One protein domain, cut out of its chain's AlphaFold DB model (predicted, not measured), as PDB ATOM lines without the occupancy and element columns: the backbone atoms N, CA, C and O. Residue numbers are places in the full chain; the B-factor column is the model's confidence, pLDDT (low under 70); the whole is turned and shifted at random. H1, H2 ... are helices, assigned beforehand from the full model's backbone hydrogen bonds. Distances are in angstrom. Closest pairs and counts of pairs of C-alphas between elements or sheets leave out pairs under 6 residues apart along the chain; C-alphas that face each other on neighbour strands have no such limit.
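AT A GLANCE: This is residues 14 to 141 of the 143 residues of an uncharacterized protein of endosymbiont 'TC1' of Trimyema compressum (UniProt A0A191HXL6). Four helices, H1, H2, H4 and H5, pack crosswise in a ring of contacts, with the short H3 packed on H4; the tail after H5 runs away past the first end of H1 to H6, then folds back to the short H7. The printed part has 128 residues with seven named helices, H1 to H7 in chain order, and no named strand; the class is all helix. The whole is compact, with a radius of gyration of the C-alphas of 16.1 A, and elongated, spanning 47 by 30 by 27 A.

HOW THE PARTS SIT: Start at H1, residues 24 to 42, the longest helix. With residues 31 to 39 alone it touches H5, residues 91 to 108, at a steep tilt of 43 degrees, opposite ways; the closest C-alphas, Val 35 and Tyr 101, are 5.8 A apart. With residues 32 to 40 alone it touches H2, residues 47 to 56, closest at the C-alphas of Ile 36 and Leu 53, 7.0 A. The hub is H4, residues 75 to 84, which touches H5 at a steep tilt of 52 degrees, with the C-alphas of Ala 79 and Ser 98 closest at 5.3 A. H4 and H2 touch only at their ends, closest at the C-alphas of Leu 53 and Met 82, 5.5 A. H4 also touches H3, residues 69 to 72. H6, residues 117 to 125, and H7, residues 136 to 139, touch no helix. Every O i to N i+4 pair is within hydrogen-bond range in H4, H5 and H6, against 12 of 15 in H1 and 4 of 6 in H2; H3 and H7 are too short for one.

IN THESE COORDINATES: Find C-alpha 24 at (286.898, 593.739, 434.744); from there H1 runs 26.3 A. H5 covers 25.4 A, ending at C-alpha 108, (283.624, 587.643, 422.888).

THE WHOLE: The printed part has no cut. The link from H2 to H3 is long, 12 residues. Residues 121 to 134 stand free. Look for pLDDT under 70 at residues 14 to 26, 88 to 89 and 108 to 141.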
ATOM      1  N   LEU A  14     292.200 596.106 436.700       51.56
ATOM      2  CA  LEU A  14     293.288 595.196 436.363       51.56
ATOM      3  C   LEU A  14     294.074 595.756 435.180       51.56
ATOM      4  O   LEU A  14     293.495 596.237 434.203       51.56
ATOM      5  N   PHE A  15     295.394 595.650 435.281       46.38
ATOM      6  CA  PHE A  15     296.292 595.813 434.149       46.38
ATOM      7  C   PHE A  15     296.457 594.444 433.502       46.38
ATOM      8  O   PHE A  15     296.898 593.503 434.162       46.38
ATOM      9  N   ASP A  16     296.100 594.325 432.228       48.12
ATOM     10  CA  ASP A  16     296.574 593.199 431.433       48.12
ATOM     11  C   ASP A  16     298.111 593.261 431.312       48.12
ATOM     12  O   ASP A  16     298.715 594.327 431.475       48.12
ATOM     13  N   LYS A  17     298.748 592.130 430.996       39.31
ATOM     14  CA  LYS A  17     300.205 591.998 430.784       39.31
ATOM     15  C   LYS A  17     300.766 593.001 429.760       39.31
ATOM     16  O   LYS A  17     301.941 593.343 429.826       39.31
ATOM     17  N   ASP A  18     299.908 593.498 428.867       38.19
ATOM     18  CA  ASP A  18     300.229 594.467 427.815       38.19
ATOM     19  C   ASP A  18     299.857 595.921 428.199       38.19
ATOM     20  O   ASP A  18     299.851 596.819 427.360       38.19
ATOM     21  N   GLY A  19     299.530 596.182 429.473       39.19
ATOM     22  CA  GLY A  19     299.180 597.517 429.978       39.19
ATOM     23  C   GLY A  19     297.756 597.969 429.638       39.19
ATOM     24  O   GLY A  19     297.405 599.128 429.867       39.19
ATOM     25  N   ILE A  20     296.925 597.065 429.112       50.50
ATOM     26  CA  ILE A  20     295.533 597.351 428.777       50.50
ATOM     27  C   ILE A  20     294.714 597.404 430.060       50.50
ATOM     28  O   ILE A  20     294.629 596.427 430.807       50.50
ATOM     29  N   LEU A  21     294.093 598.553 430.307       52.84
ATOM     30  CA  LEU A  21     293.203 598.698 431.439       52.84
ATOM     31  C   LEU A  21     291.831 598.129 431.092       52.84
ATOM     32  O   LEU A  21     291.156 598.645 430.205       52.84
ATOM     33  N   LEU A  22     291.426 597.071 431.784       58.22
ATOM     34  CA  LEU A  22     290.136 596.434 431.551       58.22
ATOM     35  C   LEU A  22     289.189 596.779 432.694       58.22
ATOM     36  O   LEU A  22     289.515 596.605 433.871       58.22
ATOM     37  N   ILE A  23     287.981 597.234 432.352       62.69
ATOM     38  CA  ILE A  23     286.886 597.272 433.322       62.69
ATOM     39  C   ILE A  23     286.460 595.822 433.525       62.69
ATOM     40  O   ILE A  23     285.667 595.290 432.746       62.69
ATOM     41  N   PHE A  24     287.017 595.182 434.556       63.44
ATOM     42  CA  PHE A  24     286.898 593.739 434.744       63.44
ATOM     43  C   PHE A  24     285.433 593.289 434.759       63.44
ATOM     44  O   PHE A  24     285.059 592.335 434.083       63.44
ATOM     45  N   GLU A  25     284.569 594.070 435.405       67.31
ATOM     46  CA  GLU A  25     283.132 593.809 435.447       67.31
ATOM     47  C   GLU A  25     282.410 593.911 434.099       67.31
ATOM     48  O   GLU A  25     281.426 593.218 433.864       67.31
ATOM     49  N   LYS A  26     282.878 594.755 433.177       68.94
ATOM     50  CA  LYS A  26     282.262 594.867 431.846       68.94
ATOM     51  C   LYS A  26     282.795 593.827 430.871       68.94
ATOM     52  O   LYS A  26     282.095 593.489 429.923       68.94
ATOM     53  N   THR A  27     284.004 593.327 431.102       72.06
ATOM     54  CA  THR A  27     284.654 592.360 430.215       72.06
ATOM     55  C   THR A  27     284.395 590.926 430.671       72.06
ATOM     56  O   THR A  27     283.893 590.110 429.904       72.06
ATOM     57  N   TRP A  28     284.677 590.608 431.933       77.50
ATOM     58  CA  TRP A  28     284.754 589.228 432.410       77.50
ATOM     59  C   TRP A  28     283.448 588.688 432.984       77.50
ATOM     60  O   TRP A  28     283.164 587.508 432.784       77.50
ATOM     61  N   ARG A  29     282.597 589.515 433.613       85.00
ATOM     62  CA  ARG A  29     281.269 589.058 434.067       85.00
ATOM     63  C   ARG A  29     280.413 588.527 432.909       85.00
ATOM     64  O   ARG A  29     279.880 587.426 433.052       85.00
ATOM     65  N   PRO A  30     280.283 589.215 431.753       86.12
ATOM     66  CA  PRO A  30     279.514 588.678 430.630       86.12
ATOM     67  C   PRO A  30     280.076 587.357 430.095       86.12
ATOM     68  O   PRO A  30     279.303 586.448 429.786       86.12
ATOM     69  N   ILE A  31     281.406 587.227 430.027       85.94
ATOM     70  CA  ILE A  31     282.086 585.990 429.617       85.94
ATOM     71  C   ILE A  31     281.756 584.860 430.597       85.94
ATOM     72  O   ILE A  31     281.285 583.807 430.174       85.94
ATOM     73  N   ALA A  32     281.928 585.094 431.900       89.25
ATOM     74  CA  ALA A  32     281.642 584.112 432.938       89.25
ATOM     75  C   ALA A  32     280.179 583.642 432.893       89.25
ATOM     76  O   ALA A  32     279.919 582.441 432.882       89.25
ATOM     77  N   ILE A  33     279.224 584.572 432.766       92.00
ATOM     78  CA  ILE A  33     277.793 584.252 432.644       92.00
ATOM     79  C   ILE A  33     277.519 583.392 431.403       92.00
ATOM     80  O   ILE A  33     276.780 582.408 431.487       92.00
ATOM     81  N   LYS A  34     278.112 583.728 430.249       92.56
ATOM     82  CA  LYS A  34     277.961 582.941 429.013       92.56
ATOM     83  C   LYS A  34     278.510 581.528 429.172       92.56
ATOM     84  O   LYS A  34     277.858 580.583 428.735       92.56
ATOM     85  N   VAL A  35     279.666 581.376 429.810       91.25
ATOM     86  CA  VAL A  35     280.274 580.059 430.031       91.25
ATOM     87  C   VAL A  35     279.431 579.227 430.991       91.25
ATOM     88  O   VAL A  35     279.136 578.077 430.685       91.25
ATOM     89  N   ILE A  36     278.947 579.814 432.090       93.56
ATOM     90  CA  ILE A  36     278.023 579.135 433.010       93.56
ATOM     91  C   ILE A  36     276.770 578.664 432.261       93.56
ATOM     92  O   ILE A  36     276.372 577.512 432.405       93.56
ATOM     93  N   ASN A  37     276.190 579.501 431.395       95.00
ATOM     94  CA  ASN A  37     275.046 579.108 430.567       95.00
ATOM     95  C   ASN A  37     275.365 577.935 429.627       95.00
ATOM     96  O   ASN A  37     274.531 577.046 429.473       95.00
ATOM     97  N   GLN A  38     276.553 577.912 429.013       94.06
ATOM     98  CA  GLN A  38     276.983 576.803 428.152       94.06
ATOM     99  C   GLN A  38     277.125 575.499 428.943       94.06
ATOM    100  O   GLN A  38     276.645 574.465 428.491       94.06
ATOM    101  N   ILE A  39     277.719 575.551 430.137       91.38
ATOM    102  CA  ILE A  39     277.881 574.390 431.022       91.38
ATOM    103  C   ILE A  39     276.519 573.868 431.474       91.38
ATOM    104  O   ILE A  39     276.239 572.680 431.339       91.38
ATOM    105  N   MET A  40     275.645 574.753 431.959       93.75
ATOM    106  CA  MET A  40     274.300 574.375 432.391       93.75
ATOM    107  C   MET A  40     273.497 573.732 431.262       93.75
ATOM    108  O   MET A  40     272.826 572.729 431.491       93.75
ATOM    109  N   ALA A  41     273.593 574.266 430.042       94.81
ATOM    110  CA  ALA A  41     272.932 573.690 428.877       94.81
ATOM    111  C   ALA A  41     273.531 572.332 428.479       94.81
ATOM    112  O   ALA A  41     272.777 571.405 428.193       94.81
ATOM    113  N   HIS A  42     274.862 572.207 428.477       92.38
ATOM    114  CA  HIS A  42     275.568 570.994 428.064       92.38
ATOM    115  C   HIS A  42     275.314 569.813 429.008       92.38
ATOM    116  O   HIS A  42     275.068 568.703 428.549       92.38
ATOM    117  N   TYR A  43     275.329 570.063 430.319       90.69
ATOM    118  CA  TYR A  43     275.114 569.038 431.344       90.69
ATOM    119  C   TYR A  43     273.663 568.965 431.841       90.69
ATOM    120  O   TYR A  43     273.379 568.240 432.791       90.69
ATOM    121  N   HIS A  44     272.743 569.716 431.223       92.12
ATOM    122  CA  HIS A  44     271.328 569.788 431.605       92.12
ATOM    123  C   HIS A  44     271.110 570.068 433.103       92.12
ATOM    124  O   HIS A  44     270.266 569.454 433.760       92.12
ATOM    125  N   LEU A  45     271.895 570.995 433.654       91.44
ATOM    126  CA  LEU A  45     271.884 571.292 435.082       91.44
ATOM    127  C   LEU A  45     270.628 572.076 435.480       91.44
ATOM    128  O   LEU A  45     270.189 572.958 434.734       91.44
ATOM    129  N   PRO A  46     270.068 571.819 436.675       93.56
ATOM    130  CA  PRO A  46     268.975 572.620 437.200       93.56
ATOM    131  C   PRO A  46     269.441 574.049 437.513       93.56
ATOM    132  O   PRO A  46     270.603 574.292 437.838       93.56
ATOM    133  N   GLU A  47     268.511 575.006 437.501       94.19
ATOM    134  CA  GLU A  47     268.809 576.417 437.798       94.19
ATOM    135  C   GLU A  47     269.408 576.615 439.206       94.19
ATOM    136  O   GLU A  47     270.213 577.518 439.426       94.19
ATOM    137  N   SER A  48     269.112 575.705 440.143       93.75
ATOM    138  CA  SER A  48     269.732 575.670 441.473       93.75
ATOM    139  C   SER A  48     271.258 575.523 441.441       93.75
ATOM    140  O   SER A  48     271.917 575.936 442.392       93.75
ATOM    141  N   SER A  49     271.836 574.981 440.363       92.50
ATOM    142  CA  SER A  49     273.287 574.840 440.186       92.50
ATOM    143  C   SER A  49     273.972 576.134 439.741       92.50
ATOM    144  O   SER A  49     275.189 576.247 439.873       92.50
ATOM    145  N   ARG A  50     273.229 577.141 439.253       94.00
ATOM    146  CA  ARG A  50     273.824 578.393 438.753       94.00
ATOM    147  C   ARG A  50     274.600 579.129 439.833       94.00
ATOM    148  O   ARG A  50     275.712 579.591 439.581       94.00
ATOM    149  N   LYS A  51     273.994 579.286 441.012       93.62
ATOM    150  CA  LYS A  51     274.595 580.046 442.110       93.62
ATOM    151  C   LYS A  51     275.903 579.386 442.581       93.62
ATOM    152  O   LYS A  51     276.914 580.076 442.511       93.62
ATOM    153  N   PRO A  52     275.941 578.085 442.927       92.69
ATOM    154  CA  PRO A  52     277.192 577.407 443.274       92.69
ATOM    155  C   PRO A  52     278.268 577.489 442.180       92.69
ATOM    156  O   PRO A  52     279.415 577.821 442.467       92.69
ATOM    157  N   LEU A  53     277.900 577.293 440.904       91.88
ATOM    158  CA  LEU A  53     278.839 577.427 439.779       91.88
ATOM    159  C   LEU A  53     279.435 578.836 439.671       91.88
ATOM    160  O   LEU A  53     280.622 578.990 439.386       91.88
ATOM    161  N   SER A  54     278.607 579.861 439.887       93.06
ATOM    162  CA  SER A  54     279.036 581.263 439.859       93.06
ATOM    163  C   SER A  54     279.958 581.569 441.037       93.06
ATOM    164  O   SER A  54     281.039 582.122 440.857       93.06
ATOM    165  N   GLU A  55     279.565 581.168 442.244       93.50
ATOM    166  CA  GLU A  55     280.311 581.460 443.467       93.50
ATOM    167  C   GLU A  55     281.673 580.752 443.496       93.50
ATOM    168  O   GLU A  55     282.651 581.361 443.926       93.50
ATOM    169  N   ASN A  56     281.787 579.539 442.948       92.06
ATOM    170  CA  ASN A  56     283.054 578.801 442.918       92.06
ATOM    171  C   ASN A  56     284.149 579.458 442.085       92.06
ATOM    172  O   ASN A  56     285.322 579.388 442.441       92.06
ATOM    173  N   ILE A  57     283.779 580.129 440.997       90.50
ATOM    174  CA  ILE A  57     284.728 580.931 440.215       90.50
ATOM    175  C   ILE A  57     284.868 582.354 440.772       90.50
ATOM    176  O   ILE A  57     285.585 583.179 440.211       90.50
ATOM    177  N   GLY A  58     284.177 582.667 441.871       89.38
ATOM    178  CA  GLY A  58     284.141 583.976 442.519       89.38
ATOM    179  C   GLY A  58     283.287 585.020 441.812       89.38
ATOM    180  O   GLY A  58     283.508 586.209 442.021       89.38
ATOM    181  N   LEU A  59     282.321 584.617 440.989       90.69
ATOM    182  CA  LEU A  59     281.306 585.515 440.451       90.69
ATOM    183  C   LEU A  59     280.174 585.687 441.475       90.69
ATOM    184  O   LEU A  59     279.299 584.831 441.604       90.69
ATOM    185  N   LEU A  60     280.179 586.816 442.184       88.31
ATOM    186  CA  LEU A  60     279.156 587.185 443.166       88.31
ATOM    187  C   LEU A  60     278.121 588.145 442.538       88.31
ATOM    188  O   LEU A  60     278.381 588.714 441.470       88.31
ATOM    189  N   PRO A  61     276.947 588.363 443.169       81.44
ATOM    190  CA  PRO A  61     275.889 589.206 442.602       81.44
ATOM    191  C   PRO A  61     276.358 590.609 442.188       81.44
ATOM    192  O   PRO A  61     276.101 591.021 441.059       81.44
ATOM    193  N   ASP A  62     277.126 591.285 443.048       78.56
ATOM    194  CA  ASP A  62     277.485 592.705 442.874       78.56
ATOM    195  C   ASP A  62     278.984 592.964 442.660       78.56
ATOM    196  O   ASP A  62     279.422 594.123 442.587       78.56
ATOM    197  N   MET A  63     279.781 591.895 442.637       78.56
ATOM    198  CA  MET A  63     281.234 591.962 442.510       78.56
ATOM    199  C   MET A  63     281.828 590.639 442.023       78.56
ATOM    200  O   MET A  63     281.138 589.618 441.962       78.56
ATOM    201  N   ILE A  64     283.119 590.649 441.721       79.12
ATOM    202  CA  ILE A  64     283.928 589.451 441.524       79.12
ATOM    203  C   ILE A  64     284.915 589.371 442.690       79.12
ATOM    204  O   ILE A  64     285.463 590.381 443.122       79.12
ATOM    205  N   HIS A  65     285.079 588.186 443.267       80.06
ATOM    206  CA  HIS A  65     285.952 587.988 444.416       80.06
ATOM    207  C   HIS A  65     287.426 588.076 443.990       80.06
ATOM    208  O   HIS A  65     287.856 587.345 443.101       80.06
ATOM    209  N   MET A  66     288.219 588.924 444.656       71.19
ATOM    210  CA  MET A  66     289.579 589.254 444.202       71.19
ATOM    211  C   MET A  66     290.544 588.065 444.111       71.19
ATOM    212  O   MET A  66     291.399 588.004 443.233       71.19
ATOM    213  N   ASP A  67     290.412 587.103 445.017       77.88
ATOM    214  CA  ASP A  67     291.284 585.924 445.034       77.88
ATOM    215  C   ASP A  67     290.724 584.746 444.220       77.88
ATOM    216  O   ASP A  67     291.204 583.619 444.349       77.88
ATOM    217  N   SER A  68     289.685 584.970 443.412       83.38
ATOM    218  CA  SER A  68     289.049 583.891 442.662       83.38
ATOM    219  C   SER A  68     289.820 583.496 441.410       83.38
ATOM    220  O   SER A  68     290.623 584.260 440.865       83.38
ATOM    221  N   SER A  69     289.534 582.294 440.906       85.31
ATOM    222  CA  SER A  69     290.094 581.829 439.640       85.31
ATOM    223  C   SER A  69     289.644 582.667 438.447       85.31
ATOM    224  O   SER A  69     290.411 582.783 437.495       85.31
ATOM    225  N   LEU A  70     288.461 583.290 438.503       83.38
ATOM    226  CA  LEU A  70     288.003 584.212 437.466       83.38
ATOM    227  C   LEU A  70     288.901 585.452 437.372       83.38
ATOM    228  O   LEU A  70     289.226 585.846 436.258       83.38
ATOM    229  N   LEU A  71     289.314 586.047 438.504       77.00
ATOM    230  CA  LEU A  71     290.146 587.260 438.508       77.00
ATOM    231  C   LEU A  71     291.643 586.969 438.348       77.00
ATOM    232  O   LEU A  71     292.338 587.660 437.607       77.00
ATOM    233  N   ALA A  72     292.151 585.977 439.080       74.69
ATOM    234  CA  ALA A  72     293.586 585.770 439.276       74.69
ATOM    235  C   ALA A  72     294.089 584.399 438.790       74.69
ATOM    236  O   ALA A  72     295.271 584.083 438.951       74.69
ATOM    237  N   GLY A  73     293.199 583.565 438.249       72.69
ATOM    238  CA  GLY A  73     293.510 582.219 437.784       72.69
ATOM    239  C   GLY A  73     293.745 582.126 436.277       72.69
ATOM    240  O   GLY A  73     293.571 583.068 435.511       72.69
ATOM    241  N   THR A  74     294.145 580.934 435.847       79.38
ATOM    242  CA  THR A  74     294.186 580.538 434.435       79.38
ATOM    243  C   THR A  74     292.847 579.935 434.004       79.38
ATOM    244  O   THR A  74     292.046 579.521 434.845       79.38
ATOM    245  N   ASN A  75     292.641 579.756 432.695       77.69
ATOM    246  CA  ASN A  75     291.491 579.011 432.161       77.69
ATOM    247  C   ASN A  75     291.328 577.630 432.825       77.69
ATOM    248  O   ASN A  75     290.211 577.204 433.098       77.69
ATOM    249  N   ALA A  76     292.442 576.956 433.131       78.00
ATOM    250  CA  ALA A  76     292.436 575.670 433.818       78.00
ATOM    251  C   ALA A  76     291.947 575.779 435.271       78.00
ATOM    252  O   ALA A  76     291.267 574.880 435.758       78.00
ATOM    253  N   ASN A  77     292.269 576.872 435.972       85.69
ATOM    254  CA  ASN A  77     291.768 577.104 437.327       85.69
ATOM    255  C   ASN A  77     290.257 577.334 437.321       85.69
ATOM    256  O   ASN A  77     289.560 576.711 438.115       85.69
ATOM    257  N   VAL A  78     289.758 578.155 436.392       85.50
ATOM    258  CA  VAL A  78     288.317 578.412 436.247       85.50
ATOM    259  C   VAL A  78     287.574 577.118 435.918       85.50
ATOM    260  O   VAL A  78     286.586 576.796 436.572       85.50
ATOM    261  N   ALA A  79     288.078 576.334 434.956       86.12
ATOM    262  CA  ALA A  79     287.478 575.052 434.602       86.12
ATOM    263  C   ALA A  79     287.448 574.087 435.794       86.12
ATOM    264  O   ALA A  79     286.408 573.499 436.078       86.12
ATOM    265  N   ASN A  80     288.550 573.970 436.538       87.94
ATOM    266  CA  ASN A  80     288.595 573.141 437.741       87.94
ATOM    267  C   ASN A  80     287.577 573.588 438.798       87.94
ATOM    268  O   ASN A  80     286.901 572.742 439.376       87.94
ATOM    269  N   ASP A  81     287.444 574.891 439.049       90.19
ATOM    270  CA  ASP A  81     286.514 575.401 440.061       90.19
ATOM    271  C   ASP A  81     285.044 575.221 439.658       90.19
ATOM    272  O   ASP A  81     284.220 574.857 440.499       90.19
ATOM    273  N   MET A  82     284.716 575.376 438.371       87.25
ATOM    274  CA  MET A  82     283.383 575.055 437.843       87.25
ATOM    275  C   MET A  82     283.063 573.561 437.981       87.25
ATOM    276  O   MET A  82     281.946 573.193 438.334       87.25
ATOM    277  N   LEU A  83     284.045 572.693 437.731       86.81
ATOM    278  CA  LEU A  83     283.868 571.241 437.792       86.81
ATOM    279  C   LEU A  83     283.785 570.690 439.220       86.81
ATOM    280  O   LEU A  83     283.236 569.604 439.403       86.81
ATOM    281  N   LYS A  84     284.280 571.414 440.235       84.69
ATOM    282  CA  LYS A  84     284.150 571.001 441.646       84.69
ATOM    283  C   LYS A  84     282.691 570.798 442.054       84.69
ATOM    284  O   LYS A  84     282.396 569.802 442.707       84.69
ATOM    285  N   GLU A  85     281.788 571.673 441.606       75.75
ATOM    286  CA  GLU A  85     280.346 571.522 441.870       75.75
ATOM    287  C   GLU A  85     279.738 570.293 441.198       75.75
ATOM    288  O   GLU A  85     278.710 569.785 441.637       75.75
ATOM    289  N   LEU A  86     280.367 569.802 440.132       76.56
ATOM    290  CA  LEU A  86     279.866 568.675 439.356       76.56
ATOM    291  C   LEU A  86     280.371 567.318 439.873       76.56
ATOM    292  O   LEU A  86     279.990 566.284 439.335       76.56
ATOM    293  N   GLY A  87     281.159 567.299 440.955       72.94
ATOM    294  CA  GLY A  87     281.331 566.095 441.773       72.94
ATOM    295  C   GLY A  87     282.275 565.018 441.226       72.94
ATOM    296  O   GLY A  87     282.064 563.852 441.533       72.94
ATOM    297  N   TRP A  88     283.365 565.405 440.547       62.19
ATOM    298  CA  TRP A  88     284.404 564.543 439.928       62.19
ATOM    299  C   TRP A  88     284.051 564.052 438.527       62.19
ATOM    300  O   TRP A  88     283.741 562.889 438.278       62.19
ATOM    301  N   LEU A  89     284.176 564.987 437.596       66.75
ATOM    302  CA  LEU A  89     284.075 564.764 436.168       66.75
ATOM    303  C   LEU A  89     285.453 564.449 435.554       66.75
ATOM    304  O   LEU A  89     286.499 564.785 436.117       66.75
ATOM    305  N   ASN A  90     285.457 563.720 434.440       79.50
ATOM    306  CA  ASN A  90     286.660 563.100 433.884       79.50
ATOM    307  C   ASN A  90     287.496 564.105 433.058       79.50
ATOM    308  O   ASN A  90     287.206 565.300 432.979       79.50
ATOM    309  N   ARG A  91     288.583 563.631 432.436       80.81
ATOM    310  CA  ARG A  91     289.458 564.480 431.612       80.81
ATOM    311  C   ARG A  91     288.707 565.176 430.466       80.81
ATOM    312  O   ARG A  91     289.050 566.308 430.130       80.81
ATOM    313  N   ASP A  92     287.720 564.518 429.875       85.88
ATOM    314  CA  ASP A  92     286.975 565.043 428.731       85.88
ATOM    315  C   ASP A  92     286.072 566.203 429.150       85.88
ATOM    316  O   ASP A  92     285.969 567.199 428.433       85.88
ATOM    317  N   ASP A  93     285.515 566.146 430.358       85.75
ATOM    318  CA  ASP A  93     284.756 567.248 430.945       85.75
ATOM    319  C   ASP A  93     285.645 568.467 431.222       85.75
ATOM    320  O   ASP A  93     285.283 569.601 430.899       85.75
ATOM    321  N   PHE A  94     286.860 568.238 431.734       86.50
ATOM    322  CA  PHE A  94     287.865 569.294 431.883       86.50
ATOM    323  C   PHE A  94     288.203 569.966 430.555       86.50
ATOM    324  O   PHE A  94     288.225 571.199 430.469       86.50
ATOM    325  N   ILE A  95     288.444 569.171 429.511       84.75
ATOM    326  CA  ILE A  95     288.721 569.686 428.168       84.75
ATOM    327  C   ILE A  95     287.516 570.471 427.644       84.75
ATOM    328  O   ILE A  95     287.692 571.564 427.105       84.75
ATOM    329  N   THR A  96     286.303 569.959 427.838       87.81
ATOM    330  CA  THR A  96     285.058 570.581 427.374       87.81
ATOM    331  C   THR A  96     284.830 571.938 428.030       87.81
ATOM    332  O   THR A  96     284.720 572.946 427.330       87.81
ATOM    333  N   VAL A  97     284.859 572.009 429.364       86.19
ATOM    334  CA  VAL A  97     284.669 573.265 430.107       86.19
ATOM    335  C   VAL A  97     285.774 574.275 429.791       86.19
ATOM    336  O   VAL A  97     285.490 575.446 429.529       86.19
ATOM    337  N   SER A  98     287.031 573.826 429.733       83.69
ATOM    338  CA  SER A  98     288.155 574.688 429.343       83.69
ATOM    339  C   SER A  98     287.977 575.250 427.931       83.69
ATOM    340  O   SER A  98     288.285 576.415 427.680       83.69
ATOM    341  N   THR A  99     287.443 574.440 427.013       84.12
ATOM    342  CA  THR A  99     287.172 574.831 425.626       84.12
ATOM    343  C   THR A  99     286.020 575.829 425.540       84.12
ATOM    344  O   THR A  99     286.134 576.809 424.808       84.12
ATOM    345  N   PHE A 100     284.936 575.645 426.301       87.00
ATOM    346  CA  PHE A 100     283.853 576.632 426.401       87.00
ATOM    347  C   PHE A 100     284.370 577.983 426.878       87.00
ATOM    348  O   PHE A 100     284.085 579.011 426.257       87.00
ATOM    349  N   TYR A 101     285.187 577.978 427.932       83.00
ATOM    350  CA  TYR A 101     285.775 579.194 428.475       83.00
ATOM    351  C   TYR A 101     286.700 579.875 427.458       83.00
ATOM    352  O   TYR A 101     286.494 581.041 427.120       83.00
ATOM    353  N   PHE A 102     287.648 579.129 426.880       78.12
ATOM    354  CA  PHE A 102     288.582 579.653 425.882       78.12
ATOM    355  C   PHE A 102     287.872 580.191 424.637       78.12
ATOM    356  O   PHE A 102     288.154 581.304 424.207       78.12
ATOM    357  N   ASN A 103     286.922 579.441 424.076       82.00
ATOM    358  CA  ASN A 103     286.192 579.863 422.883       82.00
ATOM    359  C   ASN A 103     285.306 581.074 423.154       82.00
ATOM    360  O   ASN A 103     285.139 581.910 422.268       82.00
ATOM    361  N   THR A 104     284.732 581.178 424.355       83.88
ATOM    362  CA  THR A 104     283.947 582.354 424.731       83.88
ATOM    363  C   THR A 104     284.858 583.571 424.821       83.88
ATOM    364  O   THR A 104     284.546 584.574 424.197       83.88
ATOM    365  N   ILE A 105     286.021 583.478 425.473       74.94
ATOM    366  CA  ILE A 105     287.017 584.564 425.474       74.94
ATOM    367  C   ILE A 105     287.443 584.907 424.044       74.94
ATOM    368  O   ILE A 105     287.364 586.060 423.650       74.94
ATOM    369  N   ALA A 106     287.838 583.925 423.238       72.12
ATOM    370  CA  ALA A 106     288.343 584.168 421.887       72.12
ATOM    371  C   ALA A 106     287.311 584.840 420.963       72.12
ATOM    372  O   ALA A 106     287.686 585.606 420.081       72.12
ATOM    373  N   LYS A 107     286.018 584.547 421.150       76.25
ATOM    374  CA  LYS A 107     284.927 585.142 420.362       76.25
ATOM    375  C   LYS A 107     284.453 586.481 420.903       76.25
ATOM    376  O   LYS A 107     284.052 587.340 420.128       76.25
ATOM    377  N   GLU A 108     284.398 586.601 422.222       69.19
ATOM    378  CA  GLU A 108     283.624 587.643 422.888       69.19
ATOM    379  C   GLU A 108     284.487 588.655 423.590       69.19
ATOM    380  O   GLU A 108     283.969 589.738 423.802       69.19
ATOM    381  N   ALA A 109     285.728 588.325 423.975       60.81
ATOM    382  CA  ALA A 109     286.597 589.257 424.670       60.81
ATOM    383  C   ALA A 109     286.837 590.448 423.751       60.81
ATOM    384  O   ALA A 109     287.634 590.367 422.811       60.81
ATOM    385  N   PRO A 110     286.173 591.581 424.013       52.44
ATOM    386  CA  PRO A 110     286.601 592.799 423.399       52.44
ATOM    387  C   PRO A 110     287.835 593.156 424.219       52.44
ATOM    388  O   PRO A 110     287.753 593.347 425.438       52.44
ATOM    389  N   PHE A 111     288.996 593.280 423.592       51.88
ATOM    390  CA  PHE A 111     290.016 594.133 424.181       51.88
ATOM    391  C   PHE A 111     289.442 595.558 424.139       51.88
ATOM    392  O   PHE A 111     289.768 596.349 423.263       51.88
ATOM    393  N   HIS A 112     288.500 595.874 425.038       45.34
ATOM    394  CA  HIS A 112     288.088 597.229 425.356       45.34
ATOM    395  C   HIS A 112     289.261 597.834 426.102       45.34
ATOM    396  O   HIS A 112     289.242 597.988 427.322       45.34
ATOM    397  N   ALA A 113     290.323 598.096 425.349       43.97
ATOM    398  CA  ALA A 113     291.392 598.912 425.833       43.97
ATOM    399  C   ALA A 113     290.791 600.254 426.205       43.97
ATOM    400  O   ALA A 113     289.981 600.818 425.467       43.97
ATOM    401  N   ILE A 114     291.169 600.769 427.367       50.12
ATOM    402  CA  ILE A 114     291.032 602.199 427.568       50.12
ATOM    403  C   ILE A 114     291.964 602.858 426.554       50.12
ATOM    404  O   ILE A 114     293.165 602.971 426.772       50.12
ATOM    405  N   GLU A 115     291.389 603.272 425.428       44.66
ATOM    406  CA  GLU A 115     292.086 603.960 424.337       44.66
ATOM    407  C   GLU A 115     292.650 605.319 424.795       44.66
ATOM    408  O   GLU A 115     293.537 605.887 424.156       44.66
ATOM    409  N   HIS A 116     292.176 605.841 425.934       52.47
ATOM    410  CA  HIS A 116     292.555 607.142 426.475       52.47
ATOM    411  C   HIS A 116     292.972 607.045 427.947       52.47
ATOM    412  O   HIS A 116     292.177 607.241 428.868       52.47
ATOM    413  N   VAL A 117     294.264 606.782 428.170       49.69
ATOM    414  CA  VAL A 117     294.923 606.786 429.493       49.69
ATOM    415  C   VAL A 117     294.593 608.055 430.301       49.69
ATOM    416  O   VAL A 117     294.488 608.010 431.524       49.69
ATOM    417  N   GLU A 118     294.355 609.188 429.641       50.03
ATOM    418  CA  GLU A 118     293.996 610.455 430.287       50.03
ATOM    419  C   GLU A 118     292.629 610.438 430.989       50.03
ATOM    420  O   GLU A 118     292.487 611.016 432.070       50.03
ATOM    421  N   ASP A 119     291.627 609.761 430.424       52.56
ATOM    422  CA  ASP A 119     290.285 609.673 431.015       52.56
ATOM    423  C   ASP A 119     290.267 608.730 432.219       52.56
ATOM    424  O   ASP A 119     289.598 608.984 433.230       52.56
ATOM    425  N   LEU A 120     291.098 607.692 432.162       53.69
ATOM    426  CA  LEU A 120     291.407 606.862 433.310       53.69
ATOM    427  C   LEU A 120     292.088 607.668 434.418       53.69
ATOM    428  O   LEU A 120     291.642 607.618 435.559       53.69
ATOM    429  N   LEU A 121     293.138 608.433 434.105       51.06
ATOM    430  CA  LEU A 121     293.859 609.237 435.097       51.06
ATOM    431  C   LEU A 121     292.955 610.292 435.750       51.06
ATOM    432  O   LEU A 121     293.069 610.536 436.952       51.06
ATOM    433  N   LYS A 122     292.025 610.890 434.995       53.25
ATOM    434  CA  LYS A 122     290.989 611.782 435.547       53.25
ATOM    435  C   LYS A 122     290.040 611.042 436.488       53.25
ATOM    436  O   LYS A 122     289.701 611.575 437.541       53.25
ATOM    437  N   THR A 123     289.634 609.824 436.135       47.00
ATOM    438  CA  THR A 123     288.736 609.011 436.970       47.00
ATOM    439  C   THR A 123     289.437 608.530 438.243       47.00
ATOM    440  O   THR A 123     288.887 608.662 439.332       47.00
ATOM    441  N   LEU A 124     290.691 608.081 438.135       49.47
ATOM    442  CA  LEU A 124     291.536 607.669 439.257       49.47
ATOM    443  C   LEU A 124     291.783 608.808 440.252       49.47
ATOM    444  O   LEU A 124     291.677 608.584 441.452       49.47
ATOM    445  N   LYS A 125     292.057 610.030 439.772       50.31
ATOM    446  CA  LYS A 125     292.265 611.218 440.625       50.31
ATOM    447  C   LYS A 125     291.040 611.603 441.459       50.31
ATOM    448  O   LYS A 125     291.201 612.227 442.501       50.31
ATOM    449  N   ASN A 126     289.841 611.246 441.005       44.41
ATOM    450  CA  ASN A 126     288.584 611.582 441.676       44.41
ATOM    451  C   ASN A 126     288.096 610.487 442.636       44.41
ATOM    452  O   ASN A 126     287.098 610.676 443.332       44.41
ATOM    453  N   CYS A 127     288.785 609.352 442.682       41.88
ATOM    454  CA  CYS A 127     288.490 608.251 443.582       41.88
ATOM    455  C   CYS A 127     289.543 608.243 444.704       41.88
ATOM    456  O   CYS A 127     290.741 608.322 444.452       41.88
ATOM    457  N   HIS A 128     289.120 608.155 445.964       38.38
ATOM    458  CA  HIS A 128     290.036 607.903 447.079       38.38
ATOM    459  C   HIS A 128     290.393 606.409 447.083       38.38
ATOM    460  O   HIS A 128     289.610 605.590 447.553       38.38
ATOM    461  N   TRP A 129     291.547 606.043 446.519       44.81
ATOM    462  CA  TRP A 129     291.979 604.643 446.422       44.81
ATOM    463  C   TRP A 129     292.780 604.196 447.650       44.81
ATOM    464  O   TRP A 129     293.745 604.850 448.045       44.81
ATOM    465  N   SER A 130     292.456 603.016 448.183       35.66
ATOM    466  CA  SER A 130     293.373 602.200 448.987       35.66
ATOM    467  C   SER A 130     294.097 601.220 448.061       35.66
ATOM    468  O   SER A 130     293.498 600.290 447.528       35.66
ATOM    469  N   PHE A 131     295.386 601.451 447.830       36.34
ATOM    470  CA  PHE A 131     296.197 600.683 446.886       36.34
ATOM    471  C   PHE A 131     296.657 599.355 447.514       36.34
ATOM    472  O   PHE A 131     297.480 599.358 448.430       36.34
ATOM    473  N   ASN A 132     296.154 598.209 447.041       36.62
ATOM    474  CA  ASN A 132     296.618 596.897 447.507       36.62
ATOM    475  C   ASN A 132     297.760 596.385 446.613       36.62
ATOM    476  O   ASN A 132     297.553 595.803 445.550       36.62
ATOM    477  N   SER A 133     298.996 596.617 447.054       34.38
ATOM    478  CA  SER A 133     300.236 596.343 446.312       34.38
ATOM    479  C   SER A 133     300.523 594.859 446.019       34.38
ATOM    480  O   SER A 133     301.492 594.553 445.321       34.38
ATOM    481  N   ARG A 134     299.700 593.919 446.511       34.56
ATOM    482  CA  ARG A 134     299.858 592.479 446.233       34.56
ATOM    483  C   ARG A 134     299.517 592.084 444.794       34.56
ATOM    484  O   ARG A 134     300.163 591.175 444.280       34.56
ATOM    485  N   LEU A 135     298.575 592.766 444.137       36.84
ATOM    486  CA  LEU A 135     298.154 592.435 442.765       36.84
ATOM    487  C   LEU A 135     299.246 592.745 441.727       36.84
ATOM    488  O   LEU A 135     299.505 591.934 440.842       36.84
ATOM    489  N   LEU A 136     299.994 593.841 441.903       33.12
ATOM    490  CA  LEU A 136     301.105 594.196 441.007       33.12
ATOM    491  C   LEU A 136     302.276 593.208 441.061       33.12
ATOM    492  O   LEU A 136     302.955 593.010 440.057       33.12
ATOM    493  N   ARG A 137     302.505 592.548 442.204       29.22
ATOM    494  CA  ARG A 137     303.611 591.585 442.334       29.22
ATOM    495  C   ARG A 137     303.385 590.283 441.569       29.22
ATOM    496  O   ARG A 137     304.359 589.591 441.318       29.22
ATOM    497  N   LYS A 138     302.146 589.940 441.197       32.12
ATOM    498  CA  LYS A 138     301.870 588.749 440.375       32.12
ATOM    499  C   LYS A 138     301.896 589.039 438.871       32.12
ATOM    500  O   LYS A 138     302.224 588.142 438.105       32.12
ATOM    501  N   CYS A 139     301.605 590.273 438.455       30.83
ATOM    502  CA  CYS A 139     301.603 590.662 437.039       30.83
ATOM    503  C   CYS A 139     303.002 591.013 436.493       30.83
ATOM    504  O   CYS A 139     303.202 590.963 435.286       30.83
ATOM    505  N   TYR A 140     303.978 591.307 437.361       27.55
ATOM    506  CA  TYR A 140     305.366 591.607 436.982       27.55
ATOM    507  C   TYR A 140     306.364 590.607 437.585       27.55
ATOM    508  O   TYR A 140     307.300 590.982 438.286       27.55
ATOM    509  N   CYS A 141     306.173 589.319 437.304       24.41
ATOM    510  CA  CYS A 141     307.275 588.357 437.317       24.41
ATOM    511  C   CYS A 141     307.579 587.956 435.870       24.41
ATOM    512  O   CYS A 141     307.236 586.865 435.425       24.41
TER     513      CYS A 141